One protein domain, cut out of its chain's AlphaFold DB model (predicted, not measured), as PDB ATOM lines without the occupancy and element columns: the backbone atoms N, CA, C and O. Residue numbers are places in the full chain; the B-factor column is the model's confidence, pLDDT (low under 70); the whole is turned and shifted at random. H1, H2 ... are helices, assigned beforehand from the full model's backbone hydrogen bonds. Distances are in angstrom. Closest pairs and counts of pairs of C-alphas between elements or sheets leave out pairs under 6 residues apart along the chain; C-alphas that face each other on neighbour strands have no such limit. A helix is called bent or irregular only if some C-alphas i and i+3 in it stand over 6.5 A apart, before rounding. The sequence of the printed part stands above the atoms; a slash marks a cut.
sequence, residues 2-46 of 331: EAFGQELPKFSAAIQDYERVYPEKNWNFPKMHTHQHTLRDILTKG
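What this domain is: This is residues 2 to 46 of the 331 residues of the protein "Hsp70" of Ganoderma boninense (UniProt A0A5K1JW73). A loose, flat helical hairpin: H1, the longer helix, runs one way, and the kinked H2 folds back beside it after the loop of residues 22 to 29. The 45 printed residues hold two named helices, H1 then H2, and no named strand; the class is all helix. The whole is loose, with a radius of gyration of the C-alphas of 12.2 A and spans of 37 by 21 by 8 A.

How they stand to each other: H1, residues 2 to 21, and H2, residues 30 to 45, form a hairpin, running opposite ways at a shallow tilt of 17 degrees. They only just touch, with 3 pairs of C-alphas within 8 A, through residues 4 to 8 and 36 to 39 alone; the closest C-alphas, of Gly 5 and Leu 39, are 7.3 A apart. O i to N i+4 pairs are within hydrogen-bond range in 13 of 16 for H1 and 8 of 12 for H2.

Where its parts are: H1 spans 30.1 A from C-alpha 2 at (-29.787, 31.942, 30.694). H2 spans 19.0 A to C-alpha 45 at (-44.246, 23.556, 26.547); it is irregular, with C-alphas 36 and 39 7.2 A apart, and has a kink of 57 degrees near residue 37.

The domain as a whole: The C-alphas farthest apart, of Val 21 and Gly 46, are 37.7 A apart. The link is short, and the printed part has no cut. No printed residue is under 70 in pLDDT.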
ATOM      1  N   GLU A   2     -31.226  31.990  31.038       70.12
ATOM      2  CA  GLU A   2     -29.787  31.942  30.694       70.12
ATOM      3  C   GLU A   2     -28.887  31.470  31.843       70.12
ATOM      4  O   GLU A   2     -28.088  30.561  31.647       70.12
ATOM      5  N   ALA A   3     -29.087  31.989  33.060       76.62
ATOM      6  CA  ALA A   3     -28.336  31.538  34.236       76.62
ATOM      7  C   ALA A   3     -28.499  30.026  34.502       76.62
ATOM      8  O   ALA A   3     -27.529  29.332  34.769       76.62
ATOM      9  N   PHE A   4     -29.710  29.476  34.346       73.88
ATOM     10  CA  PHE A   4     -29.953  28.038  34.528       73.88
ATOM     11  C   PHE A   4     -29.298  27.197  33.418       73.88
ATOM     12  O   PHE A   4     -28.778  26.118  33.684       73.88
ATOM     13  N   GLY A   5     -29.274  27.708  32.181       76.38
ATOM     14  CA  GLY A   5     -28.576  27.071  31.062       76.38
ATOM     15  C   GLY A   5     -27.054  27.023  31.237       76.38
ATOM     16  O   GLY A   5     -26.434  26.062  30.797       76.38
ATOM     17  N   GLN A   6     -26.460  28.011  31.913       81.56
ATOM     18  CA  GLN A   6     -25.022  28.042  32.217       81.56
ATOM     19  C   GLN A   6     -24.630  27.155  33.410       81.56
ATOM     20  O   GLN A   6     -23.513  26.640  33.450       81.56
ATOM     21  N   GLU A   7     -25.534  26.952  34.369       83.44
ATOM     22  CA  GLU A   7     -25.284  26.113  35.549       83.44
ATOM     23  C   GLU A   7     -25.489  24.612  35.278       83.44
ATOM     24  O   GLU A   7     -24.857  23.775  35.920       83.44
ATOM     25  N   LEU A   8     -26.313  24.238  34.291       82.69
ATOM     26  CA  LEU A   8     -26.585  22.831  33.970       82.69
ATOM     27  C   LEU A   8     -25.328  22.042  33.526       82.69
ATOM     28  O   LEU A   8     -25.136  20.929  34.023       82.69
ATOM     29  N   PRO A   9     -24.424  22.581  32.679       83.38
ATOM     30  CA  PRO A   9     -23.150  21.933  32.365       83.38
ATOM     31  C   PRO A   9     -22.227  21.791  33.580       83.38
ATOM     32  O   PRO A   9     -21.578  20.759  33.730       83.38
ATOM     33  N   LYS A  10     -22.199  22.787  34.479       87.50
ATOM     34  CA  LYS A  10     -21.397  22.732  35.717       87.50
ATOM     35  C   LYS A  10     -21.905  21.639  36.653       87.50
ATOM     36  O   LYS A  10     -21.115  20.876  37.198       87.50
ATOM     37  N   PHE A  11     -23.224  21.524  36.786       85.50
ATOM     38  CA  PHE A  11     -23.853  20.449  37.541       85.50
ATOM     39  C   PHE A  11     -23.566  19.078  36.915       85.50
ATOM     40  O   PHE A  11     -23.204  18.149  37.629       85.50
ATOM     41  N   SER A  12     -23.638  18.959  35.584       84.75
ATOM     42  CA  SER A  12     -23.272  17.726  34.877       84.75
ATOM     43  C   SER A  12     -21.816  17.321  35.132       84.75
ATOM     44  O   SER A  12     -21.552  16.144  35.363       84.75
ATOM     45  N   ALA A  13     -20.880  18.274  35.119       86.25
ATOM     46  CA  ALA A  13     -19.471  18.019  35.420       86.25
ATOM     47  C   ALA A  13     -19.263  17.584  36.883       86.25
ATOM     48  O   ALA A  13     -18.587  16.593  37.140       86.25
ATOM     49  N   ALA A  14     -19.922  18.250  37.835       87.38
ATOM     50  CA  ALA A  14     -19.838  17.897  39.252       87.38
ATOM     51  C   ALA A  14     -20.385  16.488  39.550       87.38
ATOM     52  O   ALA A  14     -19.843  15.781  40.397       87.38
ATOM     53  N   ILE A  15     -21.437  16.057  38.842       86.06
ATOM     54  CA  ILE A  15     -21.966  14.690  38.956       86.06
ATOM     55  C   ILE A  15     -20.971  13.665  38.397       86.06
ATOM     56  O   ILE A  15     -20.763  12.637  39.038       86.06
ATOM     57  N   GLN A  16     -20.310  13.953  37.270       85.12
ATOM     58  CA  GLN A  16     -19.262  13.079  36.720       85.12
ATOM     59  C   GLN A  16     -18.063  12.950  37.670       85.12
ATOM     60  O   GLN A  16     -17.542  11.852  37.857       85.12
ATOM     61  N   ASP A  17     -17.640  14.044  38.308       88.31
ATOM     62  CA  ASP A  17     -16.571  13.997  39.309       88.31
ATOM     63  C   ASP A  17     -16.990  13.216  40.560       88.31
ATOM     64  O   ASP A  17     -16.196  12.454  41.108       88.31
ATOM     65  N   TYR A  18     -18.249  13.333  40.983       86.19
ATOM     66  CA  TYR A  18     -18.773  12.563  42.109       86.19
ATOM     67  C   TYR A  18     -18.889  11.062  41.795       86.19
ATOM     68  O   TYR A  18     -18.604  10.230  42.654       86.19
ATOM     69  N   GLU A  19     -19.261  10.698  40.565       86.31
ATOM     70  CA  GLU A  19     -19.328   9.306  40.096       86.31
ATOM     71  C   GLU A  19     -17.951   8.623  40.112       86.31
ATOM     72  O   GLU A  19     -17.859   7.436  40.418       86.31
ATOM     73  N   ARG A  20     -16.861   9.377  39.898       85.38
ATOM     74  CA  ARG A  20     -15.486   8.862  40.046       85.38
ATOM     75  C   ARG A  20     -15.138   8.489  41.487       85.38
ATOM     76  O   ARG A  20     -14.345   7.577  41.693       85.38
ATOM     77  N   VAL A  21     -15.692   9.204  42.466       88.19
ATOM     78  CA  VAL A  21     -15.437   8.958  43.896       88.19
ATOM     79  C   VAL A  21     -16.352   7.854  44.441       88.19
ATOM     80  O   VAL A  21     -15.944   7.118  45.334       88.19
ATOM     81  N   TYR A  22     -17.559   7.704  43.881       85.06
ATOM     82  CA  TYR A  22     -18.568   6.730  44.314       85.06
ATOM     83  C   TYR A  22     -19.155   5.953  43.119       85.06
ATOM     84  O   TYR A  22     -20.280   6.239  42.691       85.06
ATOM     85  N   PRO A  23     -18.426   4.958  42.579       82.06
ATOM     86  CA  PRO A  23     -18.793   4.265  41.341       82.06
ATOM     87  C   PRO A  23     -19.990   3.311  41.485       82.06
ATOM     88  O   PRO A  23     -20.578   2.909  40.486       82.06
ATOM     89  N   GLU A  24     -20.389   2.945  42.708       87.12
ATOM     90  CA  GLU A  24     -21.549   2.070  42.933       87.12
ATOM     91  C   GLU A  24     -22.908   2.757  42.704       87.12
ATOM     92  O   GLU A  24     -23.945   2.090  42.623       87.12
ATOM     93  N   LYS A  25     -22.938   4.091  42.611       81.56
ATOM     94  CA  LYS A  25     -24.181   4.856  42.521       81.56
ATOM     95  C   LYS A  25     -24.545   5.162  41.070       81.56
ATOM     96  O   LYS A  25     -23.921   5.992  40.422       81.56
ATOM     97  N   ASN A  26     -25.638   4.568  40.595       80.94
ATOM     98  CA  ASN A  26     -26.183   4.857  39.271       80.94
ATOM     99  C   ASN A  26     -26.949   6.193  39.260       80.94
ATOM    100  O   ASN A  26     -27.987   6.338  39.914       80.94
ATOM    101  N   TRP A  27     -26.463   7.161  38.482       81.25
ATOM    102  CA  TRP A  27     -27.082   8.483  38.333       81.25
ATOM    103  C   TRP A  27     -28.204   8.545  37.282       81.25
ATOM    104  O   TRP A  27     -28.839   9.585  37.110       81.25
ATOM    105  N   ASN A  28     -28.532   7.429  36.630       81.75
ATOM    106  CA  ASN A  28     -29.635   7.330  35.679       81.75
ATOM    107  C   ASN A  28     -30.979   7.029  36.376       81.75
ATOM    108  O   ASN A  28     -31.490   5.911  36.321       81.75
ATOM    109  N   PHE A  29     -31.567   8.025  37.049       83.69
ATOM    110  CA  PHE A  29     -32.894   7.910  37.675       83.69
ATOM    111  C   PHE A  29     -33.818   9.093  37.330       83.69
ATOM    112  O   PHE A  29     -33.337  10.189  37.028       83.69
ATOM    113  N   PRO A  30     -35.158   8.927  37.412       80.06
ATOM    114  CA  PRO A  30     -36.116   9.905  36.883       80.06
ATOM    115  C   PRO A  30     -35.946  11.335  37.410       80.06
ATOM    116  O   PRO A  30     -36.072  12.297  36.653       80.06
ATOM    117  N   LYS A  31     -35.612  11.497  38.697       81.44
ATOM    118  CA  LYS A  31     -35.395  12.825  39.298       81.44
ATOM    119  C   LYS A  31     -34.153  13.521  38.725       81.44
ATOM    120  O   LYS A  31     -34.201  14.718  38.475       81.44
ATOM    121  N   MET A  32     -33.080  12.779  38.446       82.25
ATOM    122  CA  MET A  32     -31.870  13.319  37.817       82.25
ATOM    123  C   MET A  32     -32.138  13.734  36.364       82.25
ATOM    124  O   MET A  32     -31.808  14.847  35.951       82.25
ATOM    125  N   HIS A  33     -32.853  12.892  35.617       78.38
ATOM    126  CA  HIS A  33     -33.266  13.184  34.242       78.38
ATOM    127  C   HIS A  33     -34.217  14.394  34.159       78.38
ATOM    128  O   HIS A  33     -34.171  15.163  33.201       78.38
ATOM    129  N   THR A  34     -35.038  14.625  35.193       78.31
ATOM    130  CA  THR A  34     -35.928  15.797  35.261       78.31
ATOM    131  C   THR A  34     -35.138  17.091  35.088       78.31
ATOM    132  O   THR A  34     -35.499  17.900  34.238       78.31
ATOM    133  N   HIS A  35     -34.020  17.272  35.797       79.12
ATOM    134  CA  HIS A  35     -33.206  18.491  35.700       79.12
ATOM    135  C   HIS A  35     -32.596  18.710  34.308       79.12
ATOM    136  O   HIS A  35     -32.528  19.850  33.855       79.12
ATOM    137  N   GLN A  36     -32.228  17.633  33.606       77.19
ATOM    138  CA  GLN A  36     -31.682  17.703  32.246       77.19
ATOM    139  C   GLN A  36     -32.718  18.212  31.235       77.19
ATOM    140  O   GLN A  36     -32.404  19.044  30.386       77.19
ATOM    141  N   HIS A  37     -33.969  17.756  31.349       78.75
ATOM    142  CA  HIS A  37     -35.033  18.138  30.412       78.75
ATOM    143  C   HIS A  37     -35.842  19.348  30.862       78.75
ATOM    144  O   HIS A  37     -36.524  19.928  30.029       78.75
ATOM    145  N   THR A  38     -35.747  19.779  32.125       79.19
ATOM    146  CA  THR A  38     -36.566  20.874  32.685       79.19
ATOM    147  C   THR A  38     -36.481  22.142  31.840       79.19
ATOM    148  O   THR A  38     -37.507  22.733  31.518       79.19
ATOM    149  N   LEU A  39     -35.275  22.553  31.432       80.50
ATOM    150  CA  LEU A  39     -35.111  23.765  30.628       80.50
ATOM    151  C   LEU A  39     -35.772  23.611  29.248       80.50
ATOM    152  O   LEU A  39     -36.508  24.498  28.815       80.50
ATOM    153  N   ARG A  40     -35.560  22.464  28.589       78.44
ATOM    154  CA  ARG A  40     -36.174  22.139  27.293       78.44
ATOM    155  C   ARG A  40     -37.692  22.077  27.398       78.44
ATOM    156  O   ARG A  40     -38.381  22.629  26.549       78.44
ATOM    157  N   ASP A  41     -38.210  21.433  28.433       79.12
ATOM    158  CA  ASP A  41     -39.635  21.297  28.703       79.12
ATOM    159  C   ASP A  41     -40.288  22.659  28.946       79.12
ATOM    160  O   ASP A  41     -41.341  22.922  28.378       79.12
ATOM    161  N   ILE A  42     -39.653  23.559  29.702       78.50
ATOM    162  CA  ILE A  42     -40.164  24.924  29.908       78.50
ATOM    163  C   ILE A  42     -40.162  25.712  28.593       78.50
ATOM    164  O   ILE A  42     -41.135  26.404  28.295       78.50
ATOM    165  N   LEU A  43     -39.096  25.608  27.794       79.94
ATOM    166  CA  LEU A  43     -38.990  26.323  26.518       79.94
ATOM    167  C   LEU A  43     -39.966  25.791  25.459       79.94
ATOM    168  O   LEU A  43     -40.522  26.575  24.700       79.94
ATOM    169  N   THR A  44     -40.186  24.476  25.408       77.75
ATOM    170  CA  THR A  44     -41.050  23.843  24.398       77.75
ATOM    171  C   THR A  44     -42.526  23.859  24.783       77.75
ATOM    172  O   THR A  44     -43.371  24.083  23.922       77.75
ATOM    173  N   LYS A  45     -42.856  23.636  26.062       76.06
ATOM    174  CA  LYS A  45     -44.246  23.556  26.547       76.06
ATOM    175  C   LYS A  45     -44.785  24.909  27.024       76.06
ATOM    176  O   LYS A  45     -45.997  25.066  27.157       76.06
ATOM    177  N   GLY A  46     -43.910  25.886  27.269       71.75
ATOM    178  CA  GLY A  46     -44.284  27.202  27.777       71.75
ATOM    179  C   GLY A  46     -44.847  27.160  29.202       71.75
ATOM    180  O   GLY A  46     -44.625  26.223  29.970       71.75
TER     181      GLY A  46